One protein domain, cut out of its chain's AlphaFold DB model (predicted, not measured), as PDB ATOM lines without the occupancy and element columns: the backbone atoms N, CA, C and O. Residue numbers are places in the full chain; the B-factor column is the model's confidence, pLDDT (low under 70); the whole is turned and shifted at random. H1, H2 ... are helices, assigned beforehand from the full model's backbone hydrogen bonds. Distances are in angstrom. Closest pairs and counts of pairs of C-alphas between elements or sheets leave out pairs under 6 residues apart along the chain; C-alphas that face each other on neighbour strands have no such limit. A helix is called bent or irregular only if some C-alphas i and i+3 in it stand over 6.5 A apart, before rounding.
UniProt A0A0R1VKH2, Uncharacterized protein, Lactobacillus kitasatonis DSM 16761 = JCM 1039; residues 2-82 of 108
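Overview. This is residues 2 to 82 of the 108 residues of an uncharacterized protein of Lactobacillus kitasatonis DSM 16761 = JCM 1039 (UniProt A0A0R1VKH2). One long helix, H2, runs through the middle of a crossed group of four helices: H1 folds back on its first part, H3 folds back on it from the opposite side, and the longest helix, H4, crosses behind both H2 and H3 at a slant. After H4 the last residues, 76 to 82, form a short tail without a named element. The printed part has 81 residues with four named helices, H1, H2, H3 and H4 in that order, and no named strand, and its class is all helix. The whole is compact, with a radius of gyration of the C-alphas of 12.8 A and spans of 39 by 26 by 16 A.

Arrangement. H1, residues 2 to 10, and H2, residues 15 to 34, form a helical hairpin. They touch, and H2 does so with residues 17 to 25 alone; the closest C-alphas, those of Gly 3 and Gln 22, are 4.8 A apart. Their tilt is steep at 38 degrees, opposite ways. H2 is the hub, touching the three other helices. H3, residues 37 to 49, forms a second helical hairpin with H2, at a steep tilt of 43 degrees, opposite ways; they touch, with the C-alphas of Ala 31 and Pro 37 closest at 4.5 A. H4, residues 54 to 75, touches H2, and their closest C-alphas, those of Ala 28 and Ser 64, are 4.1 A apart. These two run the same way at 38 degrees, a tilt only just steep. H4 also touches H3, with the C-alphas of Pro 37 and Ser 64 closest at 5.0 A, at a steep tilt of 45 degrees, opposite ways. The helix packing is mostly crossed, with none of these four pairs at a shallow tilt. H1 is apart from H3 and from H4. In H1, H2 and H4 every O i to N i+4 pair is within hydrogen-bond range; in H3 it is 8 of 9.

Along the chain. H1 begins at C-alpha 2, (-5.333, -10.529, -18.486), and measures 11.6 A from first to last C-alpha. H2 starts at C-alpha 15, (3.422, -3.216, -29.051), and is 29.1 A long. H3 measures 16.6 A and is irregular, but only just: C-alphas 46 and 49 are 6.7 A apart. H4, with 22 residues, is 31.0 A long and ends at C-alpha 75, (-25.140, -14.413, -12.675).

Size, cuts and confidence. The two C-alphas farthest apart, those of Glu 12 and Tyr 82, are 40.9 A from each other. The printed part has no cut, and the links H1 to H2, H2 to H3 and H3 to H4 are tight. The mean pLDDT of the printed part is 85.3, and no printed residue is under 70.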
ATOM      1  N   ALA A   2      -5.146  -9.287 -17.718       74.19
ATOM      2  CA  ALA A   2      -5.333 -10.529 -18.486       74.19
ATOM      3  C   ALA A   2      -5.013 -10.400 -19.994       74.19
ATOM      4  O   ALA A   2      -4.335 -11.260 -20.547       74.19
ATOM      5  N   GLY A   3      -5.428  -9.301 -20.642       74.81
ATOM      6  CA  GLY A   3      -5.156  -9.066 -22.069       74.81
ATOM      7  C   GLY A   3      -3.665  -8.939 -22.404       74.81
ATOM      8  O   GLY A   3      -3.196  -9.556 -23.353       74.81
ATOM      9  N   GLN A   4      -2.897  -8.217 -21.582       77.94
ATOM     10  CA  GLN A   4      -1.444  -8.105 -21.758       77.94
ATOM     11  C   GLN A   4      -0.738  -9.446 -21.532       77.94
ATOM     12  O   GLN A   4       0.116  -9.826 -22.327       77.94
ATOM     13  N   GLY A   5      -1.128 -10.181 -20.484       79.25
ATOM     14  CA  GLY A   5      -0.543 -11.487 -20.187       79.25
ATOM     15  C   GLY A   5      -0.748 -12.486 -21.325       79.25
ATOM     16  O   GLY A   5       0.185 -13.195 -21.689       79.25
ATOM     17  N   LEU A   6      -1.934 -12.506 -21.940       78.38
ATOM     18  CA  LEU A   6      -2.213 -13.345 -23.112       78.38
ATOM     19  C   LEU A   6      -1.425 -12.902 -24.354       78.38
ATOM     20  O   LEU A   6      -0.921 -13.752 -25.083       78.38
ATOM     21  N   ALA A   7      -1.283 -11.594 -24.576       78.62
ATOM     22  CA  ALA A   7      -0.537 -11.053 -25.711       78.62
ATOM     23  C   ALA A   7       0.959 -11.418 -25.663       78.62
ATOM     24  O   ALA A   7       1.535 -11.819 -26.673       78.62
ATOM     25  N   GLU A   8       1.579 -11.312 -24.484       76.50
ATOM     26  CA  GLU A   8       3.010 -11.582 -24.296       76.50
ATOM     27  C   GLU A   8       3.327 -13.082 -24.217       76.50
ATOM     28  O   GLU A   8       4.348 -13.513 -24.743       76.50
ATOM     29  N   SER A   9       2.466 -13.891 -23.586       74.19
ATOM     30  CA  SER A   9       2.758 -15.318 -23.354       74.19
ATOM     31  C   SER A   9       2.314 -16.260 -24.474       74.19
ATOM     32  O   SER A   9       2.914 -17.321 -24.629       74.19
ATOM     33  N   VAL A  10       1.268 -15.913 -25.234       76.50
ATOM     34  CA  VAL A  10       0.672 -16.818 -26.236       76.50
ATOM     35  C   VAL A  10       0.939 -16.357 -27.666       76.50
ATOM     36  O   VAL A  10       1.093 -17.198 -28.548       76.50
ATOM     37  N   PHE A  11       0.994 -15.045 -27.915       74.81
ATOM     38  CA  PHE A  11       0.978 -14.502 -29.278       74.81
ATOM     39  C   PHE A  11       2.272 -13.804 -29.724       74.81
ATOM     40  O   PHE A  11       2.325 -13.400 -30.883       74.81
ATOM     41  N   GLU A  12       3.287 -13.656 -28.854       71.88
ATOM     42  CA  GLU A  12       4.520 -12.881 -29.130       71.88
ATOM     43  C   GLU A  12       4.208 -11.551 -29.852       71.88
ATOM     44  O   GLU A  12       4.806 -11.180 -30.863       71.88
ATOM     45  N   SER A  13       3.172 -10.863 -29.365       71.88
ATOM     46  CA  SER A  13       2.545  -9.745 -30.063       71.88
ATOM     47  C   SER A  13       3.401  -8.474 -30.067       71.88
ATOM     48  O   SER A  13       4.052  -8.132 -29.083       71.88
ATOM     49  N   ASP A  14       3.326  -7.711 -31.163       80.81
ATOM     50  CA  ASP A  14       3.924  -6.373 -31.253       80.81
ATOM     51  C   ASP A  14       3.244  -5.372 -30.289       80.81
ATOM     52  O   ASP A  14       2.113  -5.583 -29.838       80.81
ATOM     53  N   LYS A  15       3.903  -4.242 -29.995       79.62
ATOM     54  CA  LYS A  15       3.422  -3.216 -29.051       79.62
ATOM     55  C   LYS A  15       2.012  -2.715 -29.370       79.62
ATOM     56  O   LYS A  15       1.224  -2.501 -28.448       79.62
ATOM     57  N   ASP A  16       1.676  -2.550 -30.649       80.31
ATOM     58  CA  ASP A  16       0.337  -2.107 -31.056       80.31
ATOM     59  C   ASP A  16      -0.747  -3.157 -30.762       80.31
ATOM     60  O   ASP A  16      -1.857  -2.805 -30.355       80.31
ATOM     61  N   GLN A  17      -0.419  -4.443 -30.918       81.50
ATOM     62  CA  GLN A  17      -1.335  -5.550 -30.638       81.50
ATOM     63  C   GLN A  17      -1.509  -5.780 -29.136       81.50
ATOM     64  O   GLN A  17      -2.626  -6.015 -28.683       81.50
ATOM     65  N   ILE A  18      -0.436  -5.647 -28.348       84.44
ATOM     66  CA  ILE A  18      -0.515  -5.695 -26.881       84.44
ATOM     67  C   ILE A  18      -1.467  -4.607 -26.377       84.44
ATOM     68  O   ILE A  18      -2.339  -4.883 -25.551       84.44
ATOM     69  N   LYS A  19      -1.343  -3.385 -26.908       85.12
ATOM     70  CA  LYS A  19      -2.230  -2.274 -26.548       85.12
ATOM     71  C   LYS A  19      -3.683  -2.558 -26.929       85.12
ATOM     72  O   LYS A  19      -4.577  -2.293 -26.134       85.12
ATOM     73  N   GLU A  20      -3.926  -3.132 -28.107       86.56
ATOM     74  CA  GLU A  20      -5.275  -3.525 -28.535       86.56
ATOM     75  C   GLU A  20      -5.872  -4.621 -27.631       86.56
ATOM     76  O   GLU A  20      -7.030  -4.525 -27.233       86.56
ATOM     77  N   LEU A  21      -5.087  -5.617 -27.210       87.00
ATOM     78  CA  LEU A  21      -5.551  -6.646 -26.271       87.00
ATOM     79  C   LEU A  21      -5.806  -6.095 -24.860       87.00
ATOM     80  O   LEU A  21      -6.726  -6.554 -24.177       87.00
ATOM     81  N   GLN A  22      -5.020  -5.117 -24.407       88.94
ATOM     82  CA  GLN A  22      -5.289  -4.398 -23.159       88.94
ATOM     83  C   GLN A  22      -6.606  -3.618 -23.243       88.94
ATOM     84  O   GLN A  22      -7.437  -3.753 -22.348       88.94
ATOM     85  N   GLU A  23      -6.805  -2.865 -24.328       89.44
ATOM     86  CA  GLU A  23      -8.036  -2.132 -24.649       89.44
ATOM     87  C   GLU A  23      -9.259  -3.073 -24.622       89.44
ATOM     88  O   GLU A  23     -10.226  -2.823 -23.901       89.44
ATOM     89  N   CYS A  24      -9.185  -4.220 -25.304       90.06
ATOM     90  CA  CYS A  24     -10.241  -5.236 -25.281       90.06
ATOM     91  C   CYS A  24     -10.503  -5.803 -23.877       90.06
ATOM     92  O   CYS A  24     -11.657  -6.015 -23.510       90.06
ATOM     93  N   GLY A  25      -9.454  -6.035 -23.083       90.50
ATOM     94  CA  GLY A  25      -9.582  -6.535 -21.713       90.50
ATOM     95  C   GLY A  25     -10.281  -5.549 -20.775       90.50
ATOM     96  O   GLY A  25     -11.117  -5.964 -19.978       90.50
ATOM     97  N   VAL A  26      -9.981  -4.253 -20.893       90.56
ATOM     98  CA  VAL A  26     -10.634  -3.206 -20.089       90.56
ATOM     99  C   VAL A  26     -12.109  -3.064 -20.472       90.56
ATOM    100  O   VAL A  26     -12.968  -2.988 -19.598       90.56
ATOM    101  N   ALA A  27     -12.436  -3.087 -21.766       91.56
ATOM    102  CA  ALA A  27     -13.831  -3.011 -22.201       91.56
ATOM    103  C   ALA A  27     -14.645  -4.243 -21.776       91.56
ATOM    104  O   ALA A  27     -15.787  -4.105 -21.343       91.56
ATOM    105  N   ALA A  28     -14.038  -5.432 -21.837       92.75
ATOM    106  CA  ALA A  28     -14.620  -6.670 -21.330       92.75
ATOM    107  C   ALA A  28     -14.934  -6.598 -19.828       92.75
ATOM    108  O   ALA A  28     -16.008  -7.020 -19.406       92.75
ATOM    109  N   GLU A  29     -14.031  -6.032 -19.026       91.19
ATOM    110  CA  GLU A  29     -14.244  -5.827 -17.590       91.19
ATOM    111  C   GLU A  29     -15.428  -4.887 -17.319       91.19
ATOM    112  O   GLU A  29     -16.340  -5.242 -16.573       91.19
ATOM    113  N   LEU A  30     -15.468  -3.728 -17.986       90.94
ATOM    114  CA  LEU A  30     -16.577  -2.775 -17.863       90.94
ATOM    115  C   LEU A  30     -17.915  -3.405 -18.281       90.94
ATOM    116  O   LEU A  30     -18.922  -3.249 -17.590       90.94
ATOM    117  N   ALA A  31     -17.926  -4.153 -19.386       91.44
ATOM    118  CA  ALA A  31     -19.111  -4.857 -19.861       91.44
ATOM    119  C   ALA A  31     -19.606  -5.903 -18.851       91.44
ATOM    120  O   ALA A  31     -20.805  -5.956 -18.583       91.44
ATOM    121  N   ALA A  32     -18.697  -6.682 -18.258       91.06
ATOM    122  CA  ALA A  32     -19.030  -7.705 -17.272       91.06
ATOM    123  C   ALA A  32     -19.593  -7.120 -15.965       91.06
ATOM    124  O   ALA A  32     -20.523  -7.677 -15.389       91.06
ATOM    125  N   VAL A  33     -19.073  -5.979 -15.500       89.44
ATOM    126  CA  VAL A  33     -19.534  -5.346 -14.250       89.44
ATOM    127  C   VAL A  33     -20.926  -4.725 -14.400       89.44
ATOM    128  O   VAL A  33     -21.756  -4.834 -13.496       89.44
ATOM    129  N   PHE A  34     -21.198  -4.079 -15.536       86.94
ATOM    130  CA  PHE A  34     -22.445  -3.335 -15.750       86.94
ATOM    131  C   PHE A  34     -23.511  -4.098 -16.545       86.94
ATOM    132  O   PHE A  34     -24.630  -3.601 -16.681       86.94
ATOM    133  N   SER A  35     -23.185  -5.283 -17.065       88.81
ATOM    134  CA  SER A  35     -24.018  -6.032 -18.018       88.81
ATOM    135  C   SER A  35     -24.469  -5.171 -19.208       88.81
ATOM    136  O   SER A  35     -25.636  -5.169 -19.610       88.81
ATOM    137  N   ALA A  36     -23.552  -4.335 -19.703       89.88
ATOM    138  CA  ALA A  36     -23.822  -3.302 -20.700       89.88
ATOM    139  C   ALA A  36     -22.698  -3.272 -21.755       89.88
ATOM    140  O   ALA A  36     -21.840  -2.383 -21.730       89.88
ATOM    141  N   PRO A  37     -22.681  -4.226 -22.704       89.88
ATOM    142  CA  PRO A  37     -21.550  -4.429 -23.612       89.88
ATOM    143  C   PRO A  37     -21.296  -3.237 -24.539       89.88
ATOM    144  O   PRO A  37     -20.148  -2.878 -24.790       89.88
ATOM    145  N   ILE A  38     -22.357  -2.576 -25.014       91.19
ATOM    146  CA  ILE A  38     -22.238  -1.399 -25.889       91.19
ATOM    147  C   ILE A  38     -21.684  -0.200 -25.110       91.19
ATOM    148  O   ILE A  38     -20.812   0.501 -25.617       91.19
ATOM    149  N   ALA A  39     -22.159   0.015 -23.879       89.25
ATOM    150  CA  ALA A  39     -21.704   1.120 -23.041       89.25
ATOM    151  C   ALA A  39     -20.229   0.952 -22.649       89.25
ATOM    152  O   ALA A  39     -19.460   1.900 -22.771       89.25
ATOM    153  N   GLY A  40     -19.812  -0.261 -22.262       87.69
ATOM    154  CA  GLY A  40     -18.413  -0.564 -21.943       87.69
ATOM    155  C   GLY A  40     -17.472  -0.360 -23.135       87.69
ATOM    156  O   GLY A  40     -16.422   0.267 -22.996       87.69
ATOM    157  N   ALA A  41     -17.875  -0.816 -24.327       91.25
ATOM    158  CA  ALA A  41     -17.100  -0.608 -25.548       91.25
ATOM    159  C   ALA A  41     -17.018   0.878 -25.945       91.25
ATOM    160  O   ALA A  41     -15.946   1.350 -26.322       91.25
ATOM    161  N   MET A  42     -18.125   1.622 -25.848       90.06
ATOM    162  CA  MET A  42     -18.149   3.050 -26.178       90.06
ATOM    163  C   MET A  42     -17.293   3.863 -25.204       90.06
ATOM    164  O   MET A  42     -16.482   4.662 -25.656       90.06
ATOM    165  N   PHE A  43     -17.405   3.596 -23.900       89.19
ATOM    166  CA  PHE A  43     -16.616   4.269 -22.869       89.19
ATOM    167  C   PHE A  43     -15.114   4.100 -23.102       89.19
ATOM    168  O   PHE A  43     -14.355   5.059 -23.025       89.19
ATOM    169  N   LEU A  44     -14.670   2.891 -23.453       88.56
ATOM    170  CA  LEU A  44     -13.264   2.658 -23.764       88.56
ATOM    171  C   LEU A  44     -12.799   3.468 -24.987       88.56
ATOM    172  O   LEU A  44     -11.693   4.011 -25.009       88.56
ATOM    173  N   VAL A  45     -13.629   3.537 -26.024       87.88
ATOM    174  CA  VAL A  45     -13.301   4.267 -27.254       87.88
ATOM    175  C   VAL A  45     -13.280   5.781 -27.019       87.88
ATOM    176  O   VAL A  45     -12.411   6.456 -27.573       87.88
ATOM    177  N   GLU A  46     -14.203   6.289 -26.205       86.62
ATOM    178  CA  GLU A  46     -14.370   7.711 -25.892       86.62
ATOM    179  C   GLU A  46     -13.319   8.222 -24.898       86.62
ATOM    180  O   GLU A  46     -12.654   9.213 -25.188       86.62
ATOM    181  N   GLU A  47     -13.112   7.521 -23.782       85.06
ATOM    182  CA  GLU A  47     -12.315   8.016 -22.651       85.06
ATOM    183  C   GLU A  47     -10.869   7.487 -22.641       85.06
ATOM    184  O   GLU A  47      -9.976   8.129 -22.093       85.06
ATOM    185  N   ILE A  48     -10.599   6.309 -23.226       81.31
ATOM    186  CA  ILE A  48      -9.280   5.650 -23.110       81.31
ATOM    187  C   ILE A  48      -8.498   5.678 -24.425       81.31
ATOM    188  O   ILE A  48      -7.331   6.074 -24.447       81.31
ATOM    189  N   SER A  49      -9.089   5.215 -25.531       78.62
ATOM    190  CA  SER A  49      -8.335   5.027 -26.782       78.62
ATOM    191  C   SER A  49      -8.188   6.323 -27.592       78.62
ATOM    192  O   SER A  49      -7.212   6.469 -28.337       78.62
ATOM    193  N   PHE A  50      -9.142   7.262 -27.482       77.19
ATOM    194  CA  PHE A  50      -9.231   8.510 -28.270       77.19
ATOM    195  C   PHE A  50      -9.093   8.314 -29.800       77.19
ATOM    196  O   PHE A  50      -8.879   9.266 -30.551       77.19
ATOM    197  N   SER A  51      -9.182   7.072 -30.287       74.38
ATOM    198  CA  SER A  51      -8.841   6.667 -31.652       74.38
ATOM    199  C   SER A  51      -9.908   5.736 -32.213       74.38
ATOM    200  O   SER A  51      -9.916   4.531 -31.957       74.38
ATOM    201  N   PHE A  52     -10.787   6.279 -33.053       75.88
ATOM    202  CA  PHE A  52     -11.868   5.515 -33.673       75.88
ATOM    203  C   PHE A  52     -11.382   4.754 -34.919       75.88
ATOM    204  O   PHE A  52     -11.624   5.152 -36.058       75.88
ATOM    205  N   LYS A  53     -10.653   3.647 -34.722       84.06
ATOM    206  CA  LYS A  53     -10.311   2.717 -35.813       84.06
ATOM    207  C   LYS A  53     -11.374   1.611 -35.889       84.06
ATOM    208  O   LYS A  53     -11.440   0.807 -34.961       84.06
ATOM    209  N   PRO A  54     -12.139   1.477 -36.992       82.50
ATOM    210  CA  PRO A  54     -13.254   0.524 -37.081       82.50
ATOM    211  C   PRO A  54     -12.863  -0.916 -36.737       82.50
ATOM    212  O   PRO A  54     -13.580  -1.605 -36.022       82.50
ATOM    213  N   LYS A  55     -11.679  -1.351 -37.188       84.88
ATOM    214  CA  LYS A  55     -11.154  -2.695 -36.915       84.88
ATOM    215  C   LYS A  55     -10.973  -2.964 -35.414       84.88
ATOM    216  O   LYS A  55     -11.366  -4.027 -34.947       84.88
ATOM    217  N   LYS A  56     -10.444  -1.985 -34.670       85.06
ATOM    218  CA  LYS A  56     -10.257  -2.084 -33.215       85.06
ATOM    219  C   LYS A  56     -11.589  -2.120 -32.484       85.06
ATOM    220  O   LYS A  56     -11.802  -2.972 -31.631       85.06
ATOM    221  N   VAL A  57     -12.506  -1.229 -32.862       87.56
ATOM    222  CA  VAL A  57     -13.834  -1.129 -32.238       87.56
ATOM    223  C   VAL A  57     -14.585  -2.454 -32.345       87.56
ATOM    224  O   VAL A  57     -15.180  -2.893 -31.367       87.56
ATOM    225  N   VAL A  58     -14.511  -3.133 -33.493       90.56
ATOM    226  CA  VAL A  58     -15.135  -4.455 -33.668       90.56
ATOM    227  C   VAL A  58     -14.521  -5.501 -32.728       90.56
ATOM    228  O   VAL A  58     -15.266  -6.284 -32.143       90.56
ATOM    229  N   SER A  59     -13.197  -5.498 -32.537       90.44
ATOM    230  CA  SER A  59     -12.527  -6.407 -31.591       90.44
ATOM    231  C   SER A  59     -12.939  -6.134 -30.139       90.44
ATOM    232  O   SER A  59     -13.346  -7.050 -29.423       90.44
ATOM    233  N   ILE A  60     -12.934  -4.861 -29.736       91.81
ATOM    234  CA  ILE A  60     -13.345  -4.393 -28.406       91.81
ATOM    235  C   ILE A  60     -14.799  -4.783 -28.117       91.81
ATOM    236  O   ILE A  60     -15.127  -5.281 -27.037       91.81
ATOM    237  N   LEU A  61     -15.676  -4.589 -29.100       93.31
ATOM    238  CA  LEU A  61     -17.088  -4.928 -29.007       93.31
ATOM    239  C   LEU A  61     -17.275  -6.445 -28.870       93.31
ATOM    240  O   LEU A  61     -17.995  -6.888 -27.980       93.31
ATOM    241  N   ALA A  62     -16.578  -7.252 -29.676       93.75
ATOM    242  CA  ALA A  62     -16.622  -8.711 -29.574       93.75
ATOM    243  C   ALA A  62     -16.133  -9.223 -28.205       93.75
ATOM    244  O   ALA A  62     -16.751 -10.121 -27.626       93.75
ATOM    245  N   ALA A  63     -15.070  -8.628 -27.656       93.44
ATOM    246  CA  ALA A  63     -14.576  -8.942 -26.317       93.44
ATOM    247  C   ALA A  63     -15.604  -8.579 -25.230       93.44
ATOM    248  O   ALA A  63     -15.887  -9.392 -24.350       93.44
ATOM    249  N   SER A  64     -16.227  -7.403 -25.344       93.94
ATOM    250  CA  SER A  64     -17.273  -6.920 -24.431       93.94
ATOM    251  C   SER A  64     -18.507  -7.824 -24.432       93.94
ATOM    252  O   SER A  64     -18.994  -8.201 -23.370       93.94
ATOM    253  N   PHE A  65     -18.972  -8.247 -25.611       94.00
ATOM    254  CA  PHE A  65     -20.071  -9.211 -25.737       94.00
ATOM    255  C   PHE A  65     -19.724 -10.574 -25.144       94.00
ATOM    256  O   PHE A  65     -20.563 -11.190 -24.496       94.00
ATOM    257  N   SER A  66     -18.494 -11.044 -25.345       94.44
ATOM    258  CA  SER A  66     -18.050 -12.326 -24.791       94.44
ATOM    259  C   SER A  66     -18.031 -12.297 -23.259       94.44
ATOM    260  O   SER A  66     -18.451 -13.257 -22.616       94.44
ATOM    261  N   ALA A  67     -17.592 -11.184 -22.671       93.06
ATOM    262  CA  ALA A  67     -17.568 -10.992 -21.225       93.06
ATOM    263  C   ALA A  67     -18.975 -10.838 -20.624       93.06
ATOM    264  O   ALA A  67     -19.281 -11.454 -19.601       93.06
ATOM    265  N   ASP A  68     -19.853 -10.084 -21.286       91.94
ATOM    266  CA  ASP A  68     -21.261  -9.964 -20.897       91.94
ATOM    267  C   ASP A  68     -21.983 -11.319 -20.987       91.94
ATOM    268  O   ASP A  68     -22.682 -11.724 -20.061       91.94
ATOM    269  N   PHE A  69     -21.715 -12.103 -22.036       91.94
ATOM    270  CA  PHE A  69     -22.263 -13.450 -22.176       91.94
ATOM    271  C   PHE A  69     -21.826 -14.379 -21.036       91.94
ATOM    272  O   PHE A  69     -22.659 -15.078 -20.459       91.94
ATOM    273  N   MET A  70     -20.544 -14.353 -20.656       92.94
ATOM    274  CA  MET A  70     -20.069 -15.093 -19.481       92.94
ATOM    275  C   MET A  70     -20.758 -14.615 -18.202       92.94
ATOM    276  O   MET A  70     -21.178 -15.432 -17.387       92.94
ATOM    277  N   THR A  71     -20.950 -13.307 -18.050       90.44
ATOM    278  CA  THR A  71     -21.659 -12.734 -16.899       90.44
ATOM    279  C   THR A  71     -23.089 -13.265 -16.814       90.44
ATOM    280  O   THR A  71     -23.509 -13.721 -15.753       90.44
ATOM    281  N   ILE A  72     -23.810 -13.315 -17.934       89.94
ATOM    282  CA  ILE A  72     -25.171 -13.865 -17.995       89.94
ATOM    283  C   ILE A  72     -25.189 -15.362 -17.648       89.94
ATOM    284  O   ILE A  72     -26.111 -15.819 -16.971       89.94
ATOM    285  N   LEU A  73     -24.179 -16.133 -18.065       91.38
ATOM    286  CA  LEU A  73     -24.084 -17.560 -17.738       91.38
ATOM    287  C   LEU A  73     -23.908 -17.815 -16.233       91.38
ATOM    288  O   LEU A  73     -24.499 -18.758 -15.711       91.38
ATOM    289  N   PHE A  74     -23.120 -16.989 -15.535       89.25
ATOM    290  CA  PHE A  74     -22.842 -17.171 -14.103       89.25
ATOM    291  C   PHE A  74     -23.856 -16.476 -13.183       89.25
ATOM    292  O   PHE A  74     -24.256 -17.050 -12.172       89.25
ATOM    293  N   PHE A  75     -24.278 -15.254 -13.517       85.62
ATOM    294  CA  PHE A  75     -25.140 -14.413 -12.675       85.62
ATOM    295  C   PHE A  75     -26.611 -14.409 -13.118       85.62
ATOM    296  O   PHE A  75     -27.484 -13.922 -12.394       85.62
ATOM    297  N   GLY A  76     -26.917 -15.003 -14.273       84.19
ATOM    298  CA  GLY A  76     -28.256 -15.059 -14.843       84.19
ATOM    299  C   GLY A  76     -28.616 -13.819 -15.663       84.19
ATOM    300  O   GLY A  76     -27.823 -12.912 -15.882       84.19
ATOM    301  N   ASN A  77     -29.861 -13.769 -16.134       78.62
ATOM    302  CA  ASN A  77     -30.296 -12.809 -17.155       78.62
ATOM    303  C   ASN A  77     -30.741 -11.436 -16.605       78.62
ATOM    304  O   ASN A  77     -31.506 -10.723 -17.255       78.62
ATOM    305  N   LYS A  78     -30.366 -11.091 -15.369       78.19
ATOM    306  CA  LYS A  78     -30.735  -9.811 -14.752       78.19
ATOM    307  C   LYS A  78     -29.514  -8.894 -14.761       78.19
ATOM    308  O   LYS A  78     -28.545  -9.232 -14.085       78.19
ATOM    309  N   PRO A  79     -29.556  -7.752 -15.471       76.06
ATOM    310  CA  PRO A  79     -28.448  -6.812 -15.436       76.06
ATOM    311  C   PRO A  79     -28.289  -6.267 -14.018       76.06
ATOM    312  O   PRO A  79     -29.280  -6.058 -13.311       76.06
ATOM    313  N   CYS A  80     -27.040  -6.015 -13.622       74.12
ATOM    314  CA  CYS A  80     -26.714  -5.502 -12.290       74.12
ATOM    315  C   CYS A  80     -27.460  -4.183 -11.991       74.12
ATOM    316  O   CYS A  80     -27.937  -3.965 -10.878       74.12
ATOM    317  N   LEU A  81     -27.661  -3.350 -13.022       74.31
ATOM    318  CA  LEU A  81     -28.429  -2.106 -12.960       74.31
ATOM    319  C   LEU A  81     -29.773  -2.225 -13.705       74.31
ATOM    320  O   LEU A  81     -29.968  -1.663 -14.782       74.31
ATOM    321  N   TYR A  82     -30.728  -2.963 -13.135       79.06
ATOM    322  CA  TYR A  82     -32.086  -3.047 -13.681       79.06
ATOM    323  C   TYR A  82     -32.982  -1.914 -13.151       79.06
ATOM    324  O   TYR A  82     -33.505  -1.986 -12.040       79.06
TER     325      TYR A  82